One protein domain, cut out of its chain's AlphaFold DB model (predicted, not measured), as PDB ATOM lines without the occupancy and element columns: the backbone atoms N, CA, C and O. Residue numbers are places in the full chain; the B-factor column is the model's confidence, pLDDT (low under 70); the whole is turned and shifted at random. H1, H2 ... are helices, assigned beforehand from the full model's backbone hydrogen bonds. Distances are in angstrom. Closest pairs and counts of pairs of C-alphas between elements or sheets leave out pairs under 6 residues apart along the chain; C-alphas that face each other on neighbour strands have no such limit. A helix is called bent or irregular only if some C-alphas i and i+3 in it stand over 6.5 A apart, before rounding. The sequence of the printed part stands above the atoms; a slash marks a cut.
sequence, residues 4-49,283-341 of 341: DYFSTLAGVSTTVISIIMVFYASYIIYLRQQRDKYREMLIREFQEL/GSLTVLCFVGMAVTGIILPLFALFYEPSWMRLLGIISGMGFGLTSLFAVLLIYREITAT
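What this domain is: This is residues 4 to 49 and 283 to 341 of the 341 residues of an uncharacterized protein of Thermococcus sp. SY113 (UniProt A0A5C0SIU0). Three helices form an up-and-down bundle, each running against the one before: H1 is side by side with the hairpin of H2 and H3, and its residues 35 to 49 stick out as an arm. The printed part has 105 residues, with named helices H1, H2, H3 in that order and no named strand: all helix. It is only just loose, close to extended, with radius of gyration of the C-alphas 19.3 A and spans 70 by 24 by 16 A.

How they stand to each other: H1, residues 4 to 49, touches H2, residues 284 to 306, with its residues 9 to 20 alone; the closest C-alphas, of Ser 13 and Ile 298, are 5.6 A apart. They run opposite ways at a shallow tilt of 7 degrees. H2 and H3, residues 312 to 339, are a helical hairpin and touch, closest at C-alphas of Thr 296 and Ser 319, 4.8 A, opposite ways at a shallow tilt of 16 degrees. H1 and H3 are close but not clearly touching, closest at C-alphas of Tyr 27 and Ile 334, 7.5 A. Every O i to N i+4 pair is within hydrogen-bond range in H1 and H3, and 17 of 19 in H2.

Where its parts are: H1 spans 67.0 A from C-alpha 4 at (88.172, 132.891, 152.240), H2 30.6 A, and H3 40.1 A to C-alpha 339 at (116.643, 166.042, 150.483). H2 has a kink of 29 degrees near residue 294 and is only just irregular, C-alphas 297 and 300 being 6.8 A apart.

The domain as a whole: The C-alphas farthest apart, of Glu 48 and Ser 310, are 70.5 A apart. Residues 50 to 282 are not printed, a gap of 32.8 A between C-alphas 49 and 283; the link H2 to H3 is tight. pLDDT is under 70 at residues 5, 283 to 284, 305 to 316 and 337 to 341.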
ATOM      1  N   ASP A   4      86.949 132.700 153.029       70.12
ATOM      2  CA  ASP A   4      88.172 132.891 152.240       70.12
ATOM      3  C   ASP A   4      88.409 134.361 151.861       70.12
ATOM      4  O   ASP A   4      89.546 134.838 151.840       70.12
ATOM      5  N   TYR A   5      87.336 135.123 151.634       66.00
ATOM      6  CA  TYR A   5      87.420 136.557 151.342       66.00
ATOM      7  C   TYR A   5      87.793 137.372 152.586       66.00
ATOM      8  O   TYR A   5      88.616 138.282 152.489       66.00
ATOM      9  N   PHE A   6      87.256 137.022 153.761       70.81
ATOM     10  CA  PHE A   6      87.673 137.631 155.029       70.81
ATOM     11  C   PHE A   6      89.132 137.320 155.362       70.81
ATOM     12  O   PHE A   6      89.859 138.216 155.783       70.81
ATOM     13  N   SER A   7      89.571 136.079 155.135       74.19
ATOM     14  CA  SER A   7      90.970 135.675 155.310       74.19
ATOM     15  C   SER A   7      91.905 136.466 154.387       74.19
ATOM     16  O   SER A   7      92.913 137.017 154.835       74.19
ATOM     17  N   THR A   8      91.518 136.629 153.119       75.88
ATOM     18  CA  THR A   8      92.275 137.416 152.135       75.88
ATOM     19  C   THR A   8      92.349 138.893 152.528       75.88
ATOM     20  O   THR A   8      93.427 139.488 152.517       75.88
ATOM     21  N   LEU A   9      91.227 139.493 152.935       74.81
ATOM     22  CA  LEU A   9      91.184 140.892 153.355       74.81
ATOM     23  C   LEU A   9      91.957 141.125 154.661       74.81
ATOM     24  O   LEU A   9      92.621 142.154 154.797       74.81
ATOM     25  N   ALA A  10      91.935 140.169 155.592       77.19
ATOM     26  CA  ALA A  10      92.773 140.208 156.784       77.19
ATOM     27  C   ALA A  10      94.264 140.199 156.408       77.19
ATOM     28  O   ALA A  10      95.003 141.056 156.883       77.19
ATOM     29  N   GLY A  11      94.689 139.326 155.487       80.25
ATOM     30  CA  GLY A  11      96.073 139.282 154.996       80.25
ATOM     31  C   GLY A  11      96.525 140.579 154.312       80.25
ATOM     32  O   GLY A  11      97.617 141.086 154.587       80.25
ATOM     33  N   VAL A  12      95.667 141.173 153.475       78.56
ATOM     34  CA  VAL A  12      95.926 142.483 152.848       78.56
ATOM     35  C   VAL A  12      96.017 143.585 153.907       78.56
ATOM     36  O   VAL A  12      96.957 144.378 153.885       78.56
ATOM     37  N   SER A  13      95.102 143.597 154.878       76.94
ATOM     38  CA  SER A  13      95.088 144.586 155.963       76.94
ATOM     39  C   SER A  13      96.349 144.502 156.820       76.94
ATOM     40  O   SER A  13      96.973 145.528 157.091       76.94
ATOM     41  N   THR A  14      96.775 143.292 157.194       82.31
ATOM     42  CA  THR A  14      98.030 143.074 157.920       82.31
ATOM     43  C   THR A  14      99.218 143.596 157.120       82.31
ATOM     44  O   THR A  14     100.039 144.322 157.669       82.31
ATOM     45  N   THR A  15      99.275 143.315 155.818       82.00
ATOM     46  CA  THR A  15     100.363 143.782 154.947       82.00
ATOM     47  C   THR A  15     100.413 145.312 154.867       82.00
ATOM     48  O   THR A  15     101.481 145.903 155.028       82.00
ATOM     49  N   VAL A  16      99.265 145.971 154.683       78.75
ATOM     50  CA  VAL A  16      99.171 147.441 154.642       78.75
ATOM     51  C   VAL A  16      99.609 148.060 155.971       78.75
ATOM     52  O   VAL A  16     100.406 149.000 155.976       78.75
ATOM     53  N   ILE A  17      99.147 147.517 157.101       82.31
ATOM     54  CA  ILE A  17      99.551 147.982 158.436       82.31
ATOM     55  C   ILE A  17     101.054 147.784 158.642       82.31
ATOM     56  O   ILE A  17     101.725 148.704 159.105       82.31
ATOM     57  N   SER A  18     101.606 146.627 158.266       83.38
ATOM     58  CA  SER A  18     103.040 146.351 158.367       83.38
ATOM     59  C   SER A  18     103.870 147.348 157.559       83.38
ATOM     60  O   SER A  18     104.850 147.875 158.082       83.38
ATOM     61  N   ILE A  19     103.458 147.670 156.330       82.12
ATOM     62  CA  ILE A  19     104.123 148.682 155.498       82.12
ATOM     63  C   ILE A  19     104.084 150.048 156.193       82.12
ATOM     64  O   ILE A  19     105.134 150.654 156.402       82.12
ATOM     65  N   ILE A  20     102.901 150.514 156.611       81.19
ATOM     66  CA  ILE A  20     102.747 151.806 157.299       81.19
ATOM     67  C   ILE A  20     103.640 151.866 158.546       81.19
ATOM     68  O   ILE A  20     104.362 152.844 158.738       81.19
ATOM     69  N   MET A  21     103.643 150.810 159.363       80.50
ATOM     70  CA  MET A  21     104.443 150.735 160.585       80.50
ATOM     71  C   MET A  21     105.946 150.783 160.301       80.50
ATOM     72  O   MET A  21     106.662 151.510 160.987       80.50
ATOM     73  N   VAL A  22     106.432 150.067 159.282       84.81
ATOM     74  CA  VAL A  22     107.856 150.073 158.902       84.81
ATOM     75  C   VAL A  22     108.291 151.450 158.398       84.81
ATOM     76  O   VAL A  22     109.331 151.956 158.828       84.81
ATOM     77  N   PHE A  23     107.501 152.090 157.533       79.75
ATOM     78  CA  PHE A  23     107.813 153.430 157.027       79.75
ATOM     79  C   PHE A  23     107.766 154.484 158.133       79.75
ATOM     80  O   PHE A  23     108.674 155.309 158.240       79.75
ATOM     81  N   TYR A  24     106.754 154.427 158.996       79.12
ATOM     82  CA  TYR A  24     106.626 155.340 160.125       79.12
ATOM     83  C   TYR A  24     107.771 155.167 161.132       79.12
ATOM     84  O   TYR A  24     108.379 156.153 161.550       79.12
ATOM     85  N   ALA A  25     108.133 153.923 161.466       81.56
ATOM     86  CA  ALA A  25     109.268 153.630 162.340       81.56
ATOM     87  C   ALA A  25     110.590 154.129 161.738       81.56
ATOM     88  O   ALA A  25     111.360 154.801 162.423       81.56
ATOM     89  N   SER A  26     110.827 153.868 160.449       81.44
ATOM     90  CA  SER A  26     112.030 154.325 159.741       81.44
ATOM     91  C   SER A  26     112.131 155.852 159.719       81.44
ATOM     92  O   SER A  26     113.195 156.412 159.973       81.44
ATOM     93  N   TYR A  27     111.009 156.537 159.494       78.94
ATOM     94  CA  TYR A  27     110.936 157.993 159.522       78.94
ATOM     95  C   TYR A  27     111.210 158.568 160.922       78.94
ATOM     96  O   TYR A  27     111.988 159.512 161.059       78.94
ATOM     97  N   ILE A  28     110.658 157.965 161.983       81.12
ATOM     98  CA  ILE A  28     110.969 158.350 163.371       81.12
ATOM     99  C   ILE A  28     112.458 158.167 163.673       81.12
ATOM    100  O   ILE A  28     113.070 159.042 164.292       81.12
ATOM    101  N   ILE A  29     113.046 157.045 163.249       84.88
ATOM    102  CA  ILE A  29     114.476 156.775 163.433       84.88
ATOM    103  C   ILE A  29     115.305 157.844 162.714       84.88
ATOM    104  O   ILE A  29     116.215 158.399 163.326       84.88
ATOM    105  N   TYR A  30     114.959 158.191 161.473       84.06
ATOM    106  CA  TYR A  30     115.626 159.256 160.722       84.06
ATOM    107  C   TYR A  30     115.557 160.611 161.444       84.06
ATOM    108  O   TYR A  30     116.589 161.250 161.658       84.06
ATOM    109  N   LEU A  31     114.365 161.039 161.879       82.69
ATOM    110  CA  LEU A  31     114.198 162.295 162.621       82.69
ATOM    111  C   LEU A  31     115.029 162.303 163.907       82.69
ATOM    112  O   LEU A  31     115.674 163.304 164.226       82.69
ATOM    113  N   ARG A  32     115.054 161.176 164.628       84.56
ATOM    114  CA  ARG A  32     115.869 161.014 165.834       84.56
ATOM    115  C   ARG A  32     117.361 161.120 165.523       84.56
ATOM    116  O   ARG A  32     118.046 161.864 166.213       84.56
ATOM    117  N   GLN A  33     117.846 160.443 164.483       88.00
ATOM    118  CA  GLN A  33     119.249 160.508 164.065       88.00
ATOM    119  C   GLN A  33     119.669 161.932 163.692       88.00
ATOM    120  O   GLN A  33     120.717 162.398 164.137       88.00
ATOM    121  N   GLN A  34     118.845 162.659 162.928       87.69
ATOM    122  CA  GLN A  34     119.129 164.058 162.602       87.69
ATOM    123  C   GLN A  34     119.144 164.928 163.856       87.69
ATOM    124  O   GLN A  34     120.065 165.718 164.056       87.69
ATOM    125  N   ARG A  35     118.164 164.759 164.744       87.94
ATOM    126  CA  ARG A  35     118.101 165.495 166.006       87.94
ATOM    127  C   ARG A  35     119.339 165.252 166.874       87.94
ATOM    128  O   ARG A  35     119.904 166.210 167.400       87.94
ATOM    129  N   ASP A  36     119.775 164.002 166.994       89.56
ATOM    130  CA  ASP A  36     120.956 163.626 167.775       89.56
ATOM    131  C   ASP A  36     122.237 164.213 167.139       89.56
ATOM    132  O   ASP A  36     123.047 164.819 167.840       89.56
ATOM    133  N   LYS A  37     122.350 164.202 165.801       91.44
ATOM    134  CA  LYS A  37     123.428 164.890 165.062       91.44
ATOM    135  C   LYS A  37     123.459 166.398 165.350       91.44
ATOM    136  O   LYS A  37     124.519 166.954 165.633       91.44
ATOM    137  N   TYR A  38     122.315 167.084 165.286       91.50
ATOM    138  CA  TYR A  38     122.242 168.520 165.597       91.50
ATOM    139  C   TYR A  38     122.542 168.815 167.063       91.50
ATOM    140  O   TYR A  38     123.192 169.819 167.346       91.50
ATOM    141  N   ARG A  39     122.140 167.935 167.985       92.31
ATOM    142  CA  ARG A  39     122.483 168.047 169.404       92.31
ATOM    143  C   ARG A  39     123.995 168.014 169.617       92.31
ATOM    144  O   ARG A  39     124.518 168.901 170.281       92.31
ATOM    145  N   GLU A  40     124.699 167.050 169.029       92.56
ATOM    146  CA  GLU A  40     126.164 166.972 169.127       92.56
ATOM    147  C   GLU A  40     126.855 168.198 168.523       92.56
ATOM    148  O   GLU A  40     127.779 168.752 169.122       92.56
ATOM    149  N   MET A  41     126.389 168.661 167.359       93.88
ATOM    150  CA  MET A  41     126.913 169.880 166.741       93.88
ATOM    151  C   MET A  41     126.690 171.106 167.628       93.88
ATOM    152  O   MET A  41     127.597 171.919 167.765       93.88
ATOM    153  N   LEU A  42     125.511 171.242 168.238       94.81
ATOM    154  CA  LEU A  42     125.198 172.357 169.129       94.81
ATOM    155  C   LEU A  42     126.091 172.365 170.367       94.81
ATOM    156  O   LEU A  42     126.598 173.424 170.717       94.81
ATOM    157  N   ILE A  43     126.353 171.206 170.981       93.25
ATOM    158  CA  ILE A  43     127.278 171.096 172.122       93.25
ATOM    159  C   ILE A  43     128.658 171.665 171.757       93.25
ATOM    160  O   ILE A  43     129.208 172.462 172.515       93.25
ATOM    161  N   ARG A  44     129.197 171.311 170.582       94.38
ATOM    162  CA  ARG A  44     130.496 171.826 170.109       94.38
ATOM    163  C   ARG A  44     130.469 173.337 169.875       94.38
ATOM    164  O   ARG A  44     131.382 174.030 170.304       94.38
ATOM    165  N   GLU A  45     129.416 173.857 169.248       95.94
ATOM    166  CA  GLU A  45     129.291 175.303 169.010       95.94
ATOM    167  C   GLU A  45     129.151 176.093 170.321       95.94
ATOM    168  O   GLU A  45     129.744 177.159 170.451       95.94
ATOM    169  N   PHE A  46     128.438 175.565 171.325       94.69
ATOM    170  CA  PHE A  46     128.382 176.178 172.659       94.69
ATOM    171  C   PHE A  46     129.758 176.221 173.334       94.69
ATOM    172  O   PHE A  46     130.098 177.230 173.945       94.69
ATOM    173  N   GLN A  47     130.569 175.168 173.190       93.38
ATOM    174  CA  GLN A  47     131.948 175.149 173.693       93.38
ATOM    175  C   GLN A  47     132.854 176.146 172.960       93.38
ATOM    176  O   GLN A  47     133.736 176.745 173.568       93.38
ATOM    177  N   GLU A  48     132.672 176.333 171.652       95.00
ATOM    178  CA  GLU A  48     133.393 177.365 170.899       95.00
ATOM    179  C   GLU A  48     132.981 178.775 171.337       95.00
ATOM    180  O   GLU A  48     133.848 179.623 171.540       95.00
ATOM    181  N   LEU A  49     131.682 179.015 171.535       95.19
ATOM    182  CA  LEU A  49     131.174 180.291 172.039       95.19
ATOM    183  C   LEU A  49     131.736 180.606 173.433       95.19
ATOM    184  O   LEU A  49     132.185 181.726 173.666       95.19
ATOM    185  N   GLY A 283     105.098 165.452 161.101       60.69
ATOM    186  CA  GLY A 283     104.550 165.666 159.768       60.69
ATOM    187  C   GLY A 283     103.068 165.319 159.753       60.69
ATOM    188  O   GLY A 283     102.706 164.175 159.506       60.69
ATOM    189  N   SER A 284     102.212 166.303 160.035       63.78
ATOM    190  CA  SER A 284     100.758 166.165 159.974       63.78
ATOM    191  C   SER A 284     100.342 165.642 158.604       63.78
ATOM    192  O   SER A 284      99.488 164.774 158.527       63.78
ATOM    193  N   LEU A 285     101.030 166.081 157.547       70.25
ATOM    194  CA  LEU A 285     100.860 165.600 156.179       70.25
ATOM    195  C   LEU A 285     101.321 164.150 155.980       70.25
ATOM    196  O   LEU A 285     100.591 163.374 155.374       70.25
ATOM    197  N   THR A 286     102.484 163.755 156.504       70.94
ATOM    198  CA  THR A 286     102.984 162.371 156.407       70.94
ATOM    199  C   THR A 286     102.076 161.405 157.174       70.94
ATOM    200  O   THR A 286     101.706 160.353 156.659       70.94
ATOM    201  N   VAL A 287     101.626 161.800 158.370       74.88
ATOM    202  CA  VAL A 287     100.632 161.062 159.165       74.88
ATOM    203  C   VAL A 287      99.285 161.008 158.441       74.88
ATOM    204  O   VAL A 287      98.671 159.947 158.396       74.88
ATOM    205  N   LEU A 288      98.840 162.101 157.813       79.19
ATOM    206  CA  LEU A 288      97.608 162.140 157.020       79.19
ATOM    207  C   LEU A 288      97.698 161.222 155.795       79.19
ATOM    208  O   LEU A 288      96.722 160.547 155.481       79.19
ATOM    209  N   CYS A 289      98.868 161.105 155.160       78.69
ATOM    210  CA  CYS A 289      99.085 160.132 154.088       78.69
ATOM    211  C   CYS A 289      98.982 158.690 154.604       78.69
ATOM    212  O   CYS A 289      98.317 157.876 153.971       78.69
ATOM    213  N   PHE A 290      99.545 158.377 155.777       80.50
ATOM    214  CA  PHE A 290      99.387 157.056 156.398       80.50
ATOM    215  C   PHE A 290      97.936 156.754 156.800       80.50
ATOM    216  O   PHE A 290      97.461 155.639 156.590       80.50
ATOM    217  N   VAL A 291      97.197 157.748 157.304       83.00
ATOM    218  CA  VAL A 291      95.749 157.627 157.553       83.00
ATOM    219  C   VAL A 291      94.999 157.393 156.241       83.00
ATOM    220  O   VAL A 291      94.153 156.507 156.175       83.00
ATOM    221  N   GLY A 292      95.346 158.115 155.174       81.50
ATOM    222  CA  GLY A 292      94.784 157.919 153.838       81.50
ATOM    223  C   GLY A 292      95.033 156.510 153.293       81.50
ATOM    224  O   GLY A 292      94.107 155.891 152.771       81.50
ATOM    225  N   MET A 293      96.237 155.962 153.490       81.88
ATOM    226  CA  MET A 293      96.574 154.577 153.140       81.88
ATOM    227  C   MET A 293      95.741 153.564 153.938       81.88
ATOM    228  O   MET A 293      95.250 152.597 153.364       81.88
ATOM    229  N   ALA A 294      95.522 153.789 155.238       82.12
ATOM    230  CA  ALA A 294      94.669 152.924 156.056       82.12
ATOM    231  C   ALA A 294      93.185 153.011 155.644       82.12
ATOM    232  O   ALA A 294      92.503 151.994 155.534       82.12
ATOM    233  N   VAL A 295      92.680 154.212 155.349       81.81
ATOM    234  CA  VAL A 295      91.296 154.408 154.893       81.81
ATOM    235  C   VAL A 295      91.067 153.729 153.542       81.81
ATOM    236  O   VAL A 295      90.094 152.999 153.371       81.81
ATOM    237  N   THR A 296      91.976 153.935 152.590       81.88
ATOM    238  CA  THR A 296      91.836 153.419 151.223       81.88
ATOM    239  C   THR A 296      92.177 151.941 151.096       81.88
ATOM    240  O   THR A 296      91.498 151.251 150.344       81.88
ATOM    241  N   GLY A 297      93.162 151.437 151.839       74.12
ATOM    242  CA  GLY A 297      93.619 150.047 151.767       74.12
ATOM    243  C   GLY A 297      92.914 149.073 152.717       74.12
ATOM    244  O   GLY A 297      93.038 147.868 152.521       74.12
ATOM    245  N   ILE A 298      92.194 149.564 153.735       79.88
ATOM    246  CA  ILE A 298      91.574 148.718 154.776       79.88
ATOM    247  C   ILE A 298      90.095 149.065 154.961       79.88
ATOM    248  O   ILE A 298      89.229 148.212 154.775       79.88
ATOM    249  N   ILE A 299      89.784 150.325 155.287       79.69
ATOM    250  CA  ILE A 299      88.426 150.732 155.693       79.69
ATOM    251  C   ILE A 299      87.445 150.694 154.512       79.69
ATOM    252  O   ILE A 299      86.374 150.105 154.638       79.69
ATOM    253  N   LEU A 300      87.791 151.274 153.359       77.25
ATOM    254  CA  LEU A 300      86.921 151.261 152.174       77.25
ATOM    255  C   LEU A 300      86.654 149.838 151.642       77.25
ATOM    256  O   LEU A 300      85.485 149.526 151.403       77.25
ATOM    257  N   PRO A 301      87.663 148.950 151.514       72.81
ATOM    258  CA  PRO A 301      87.436 147.541 151.190       72.81
ATOM    259  C   PRO A 301      86.542 146.810 152.200       72.81
ATOM    260  O   PRO A 301      85.684 146.035 151.790       72.81
ATOM    261  N   LEU A 302      86.691 147.081 153.505       74.62
ATOM    262  CA  LEU A 302      85.813 146.525 154.544       74.62
ATOM    263  C   LEU A 302      84.366 147.002 154.382       74.62
ATOM    264  O   LEU A 302      83.450 146.185 154.402       74.62
ATOM    265  N   PHE A 303      84.139 148.303 154.182       72.62
ATOM    266  CA  PHE A 303      82.793 148.853 153.979       72.62
ATOM    267  C   PHE A 303      82.108 148.283 152.735       72.62
ATOM    268  O   PHE A 303      80.925 147.949 152.794       72.62
ATOM    269  N   ALA A 304      82.853 148.125 151.637       70.50
ATOM    270  CA  ALA A 304      82.356 147.497 150.416       70.50
ATOM    271  C   ALA A 304      81.989 146.014 150.606       70.50
ATOM    272  O   ALA A 304      81.240 145.471 149.807       70.50
ATOM    273  N   LEU A 305      82.502 145.357 151.651       67.12
ATOM    274  CA  LEU A 305      82.198 143.961 151.972       67.12
ATOM    275  C   LEU A 305      80.926 143.829 152.830       67.12
ATOM    276  O   LEU A 305      80.207 142.841 152.711       67.12
ATOM    277  N   PHE A 306      80.627 144.821 153.677       68.00
ATOM    278  CA  PHE A 306      79.438 144.829 154.546       68.00
ATOM    279  C   PHE A 306      78.179 145.402 153.888       68.00
ATOM    280  O   PHE A 306      77.071 145.066 154.301       68.00
ATOM    281  N   TYR A 307      78.334 146.254 152.877       65.00
ATOM    282  CA  TYR A 307      77.227 146.814 152.115       65.00
ATOM    283  C   TYR A 307      77.333 146.327 150.676       65.00
ATOM    284  O   TYR A 307      78.365 146.544 150.050       65.00
ATOM    285  N   GLU A 308      76.270 145.721 150.132       59.62
ATOM    286  CA  GLU A 308      76.185 145.319 148.720       59.62
ATOM    287  C   GLU A 308      75.458 146.348 147.847       59.62
ATOM    288  O   GLU A 308      74.276 146.171 147.543       59.62
ATOM    289  N   PRO A 309      76.117 147.425 147.386       57.97
ATOM    290  CA  PRO A 309      75.507 148.267 146.387       57.97
ATOM    291  C   PRO A 309      76.177 148.117 145.012       57.97
ATOM    292  O   PRO A 309      77.348 147.765 144.867       57.97
ATOM    293  N   SER A 310      75.421 148.458 143.971       63.66
ATOM    294  CA  SER A 310      75.769 148.349 142.543       63.66
ATOM    295  C   SER A 310      77.050 149.082 142.100       63.66
ATOM    296  O   SER A 310      77.535 148.863 140.993       63.66
ATOM    297  N   TRP A 311      77.638 149.920 142.960       63.25
ATOM    298  CA  TRP A 311      78.846 150.716 142.710       63.25
ATOM    299  C   TRP A 311      80.147 150.090 143.256       63.25
ATOM    300  O   TRP A 311      81.207 150.710 143.164       63.25
ATOM    301  N   MET A 312      80.119 148.843 143.752       61.75
ATOM    302  CA  MET A 312      81.298 148.137 144.294       61.75
ATOM    303  C   MET A 312      82.535 148.130 143.378       61.75
ATOM    304  O   MET A 312      83.654 148.312 143.855       61.75
ATOM    305  N   ARG A 313      82.367 147.943 142.058       63.78
ATOM    306  CA  ARG A 313      83.507 147.951 141.114       63.78
ATOM    307  C   ARG A 313      84.201 149.314 141.065       63.78
ATOM    308  O   ARG A 313      85.417 149.380 140.927       63.78
ATOM    309  N   LEU A 314      83.429 150.387 141.211       68.19
ATOM    310  CA  LEU A 314      83.922 151.760 141.192       68.19
ATOM    311  C   LEU A 314      84.654 152.090 142.505       68.19
ATOM    312  O   LEU A 314      85.732 152.675 142.476       68.19
ATOM    313  N   LEU A 315      84.129 151.613 143.641       67.12
ATOM    314  CA  LEU A 315      84.786 151.691 144.953       67.12
ATOM    315  C   LEU A 315      86.131 150.957 144.995       67.12
ATOM    316  O   LEU A 315      87.088 151.493 145.547       67.12
ATOM    317  N   GLY A 316      86.224 149.763 144.398       65.88
ATOM    318  CA  GLY A 316      87.474 148.996 144.337       65.88
ATOM    319  C   GLY A 316      88.574 149.710 143.541       65.88
ATOM    320  O   GLY A 316      89.718 149.777 143.990       65.88
ATOM    321  N   ILE A 317      88.219 150.316 142.402       71.25
ATOM    322  CA  ILE A 317      89.151 151.113 141.586       71.25
ATOM    323  C   ILE A 317      89.601 152.368 142.349       71.25
ATOM    324  O   ILE A 317      90.796 152.658 142.407       71.25
ATOM    325  N   ILE A 318      88.669 153.081 142.992       75.38
ATOM    326  CA  ILE A 318      88.972 154.283 143.786       75.38
ATOM    327  C   ILE A 318      89.844 153.948 145.003       75.38
ATOM    328  O   ILE A 318      90.772 154.692 145.312       75.38
ATOM    329  N   SER A 319      89.587 152.823 145.673       74.06
ATOM    330  CA  SER A 319      90.384 152.326 146.801       74.06
ATOM    331  C   SER A 319      91.827 152.030 146.378       74.06
ATOM    332  O   SER A 319      92.758 152.554 146.992       74.06
ATOM    333  N   GLY A 320      92.027 151.285 145.285       75.00
ATOM    334  CA  GLY A 320      93.362 150.972 144.767       75.00
ATOM    335  C   GLY A 320      94.130 152.211 144.291       75.00
ATOM    336  O   GLY A 320      95.292 152.401 144.658       75.00
ATOM    337  N   MET A 321      93.478 153.098 143.530       79.06
ATOM    338  CA  MET A 321      94.085 154.360 143.082       79.06
ATOM    339  C   MET A 321      94.398 155.293 144.259       79.06
ATOM    340  O   MET A 321      95.469 155.896 144.298       79.06
ATOM    341  N   GLY A 322      93.498 155.388 145.240       77.94
ATOM    342  CA  GLY A 322      93.687 156.185 146.450       77.94
ATOM    343  C   GLY A 322      94.862 155.695 147.296       77.94
ATOM    344  O   GLY A 322      95.668 156.508 147.754       77.94
ATOM    345  N   PHE A 323      95.027 154.378 147.442       79.06
ATOM    346  CA  PHE A 323      96.181 153.789 148.122       79.06
ATOM    347  C   PHE A 323      97.494 154.065 147.371       79.06
ATOM    348  O   PHE A 323      98.487 154.485 147.969       79.06
ATOM    349  N   GLY A 324      97.499 153.900 146.045       78.50
ATOM    350  CA  GLY A 324      98.659 154.209 145.201       78.50
ATOM    351  C   GLY A 324      99.078 155.682 145.274       78.50
ATOM    352  O   GLY A 324     100.256 155.991 145.437       78.50
ATOM    353  N   LEU A 325      98.116 156.608 145.232       82.81
ATOM    354  CA  LEU A 325      98.389 158.044 145.331       82.81
ATOM    355  C   LEU A 325      98.884 158.442 146.724       82.81
ATOM    356  O   LEU A 325      99.867 159.169 146.831       82.81
ATOM    357  N   THR A 326      98.243 157.957 147.791       80.94
ATOM    358  CA  THR A 326      98.638 158.291 149.172       80.94
ATOM    359  C   THR A 326     100.003 157.718 149.543       80.94
ATOM    360  O   THR A 326     100.789 158.406 150.194       80.94
ATOM    361  N   SER A 327     100.334 156.512 149.071       77.75
ATOM    362  CA  SER A 327     101.663 155.916 149.254       77.75
ATOM    363  C   SER A 327     102.754 156.662 148.483       77.75
ATOM    364  O   SER A 327     103.789 156.994 149.061       77.75
ATOM    365  N   LEU A 328     102.514 157.014 147.216       81.50
ATOM    366  CA  LEU A 328     103.448 157.812 146.418       81.50
ATOM    367  C   LEU A 328     103.672 159.199 147.037       81.50
ATOM    368  O   LEU A 328     104.809 159.658 147.134       81.50
ATOM    369  N   PHE A 329     102.611 159.845 147.523       81.25
ATOM    370  CA  PHE A 329     102.707 161.144 148.187       81.25
ATOM    371  C   PHE A 329     103.468 161.057 149.518       81.25
ATOM    372  O   PHE A 329     104.309 161.911 149.788       81.25
ATOM    373  N   ALA A 330     103.248 160.005 150.317       77.12
ATOM    374  CA  ALA A 330     104.008 159.762 151.545       77.12
ATOM    375  C   ALA A 330     105.509 159.611 151.261       77.12
ATOM    376  O   ALA A 330     106.329 160.253 151.916       77.12
ATOM    377  N   VAL A 331     105.871 158.810 150.253       78.94
ATOM    378  CA  VAL A 331     107.271 158.601 149.855       78.94
ATOM    379  C   VAL A 331     107.891 159.893 149.335       78.94
ATOM    380  O   VAL A 331     109.000 160.228 149.737       78.94
ATOM    381  N   LEU A 332     107.184 160.655 148.496       80.50
ATOM    382  CA  LEU A 332     107.675 161.934 147.979       80.50
ATOM    383  C   LEU A 332     107.848 162.985 149.077       80.50
ATOM    384  O   LEU A 332     108.820 163.736 149.044       80.50
ATOM    385  N   LEU A 333     106.940 163.039 150.054       75.75
ATOM    386  CA  LEU A 333     107.064 163.936 151.201       75.75
ATOM    387  C   LEU A 333     108.263 163.562 152.066       75.75
ATOM    388  O   LEU A 333     109.072 164.432 152.371       75.75
ATOM    389  N   ILE A 334     108.422 162.277 152.393       72.44
ATOM    390  CA  ILE A 334     109.577 161.784 153.150       72.44
ATOM    391  C   ILE A 334     110.871 162.064 152.380       72.44
ATOM    392  O   ILE A 334     111.812 162.611 152.946       72.44
ATOM    393  N   TYR A 335     110.909 161.763 151.081       74.50
ATOM    394  CA  TYR A 335     112.066 162.019 150.228       74.50
ATOM    395  C   TYR A 335     112.412 163.508 150.189       74.50
ATOM    396  O   TYR A 335     113.540 163.878 150.494       74.50
ATOM    397  N   ARG A 336     111.432 164.377 149.914       75.19
ATOM    398  CA  ARG A 336     111.619 165.831 149.923       75.19
ATOM    399  C   ARG A 336     112.105 166.326 151.281       75.19
ATOM    400  O   ARG A 336     112.935 167.223 151.338       75.19
ATOM    401  N   GLU A 337     111.597 165.775 152.375       69.56
ATOM    402  CA  GLU A 337     112.020 166.154 153.722       69.56
ATOM    403  C   GLU A 337     113.430 165.689 154.076       69.56
ATOM    404  O   GLU A 337     114.074 166.333 154.906       69.56
ATOM    405  N   ILE A 338     113.898 164.604 153.461       68.69
ATOM    406  CA  ILE A 338     115.280 164.138 153.557       68.69
ATOM    407  C   ILE A 338     116.192 165.014 152.686       68.69
ATOM    408  O   ILE A 338     117.251 165.433 153.144       68.69
ATOM    409  N   THR A 339     115.786 165.343 151.457       65.94
ATOM    410  CA  THR A 339     116.643 166.042 150.483       65.94
ATOM    411  C   THR A 339     116.620 167.566 150.573       65.94
ATOM    412  O   THR A 339     117.517 168.202 150.041       65.94
ATOM    413  N   ALA A 340     115.614 168.182 151.200       58.03
ATOM    414  CA  ALA A 340     115.549 169.637 151.404       58.03
ATOM    415  C   ALA A 340     116.390 170.122 152.607       58.03
ATOM    416  O   ALA A 340     116.124 171.191 153.159       58.03
ATOM    417  N   THR A 341     117.355 169.309 153.038       48.94
ATOM    418  CA  THR A 341     118.309 169.590 154.119       48.94
ATOM    419  C   THR A 341     119.674 169.880 153.533       48.94
ATOM    420  O   THR A 341     120.393 170.692 154.165       48.94
TER     421      THR A 341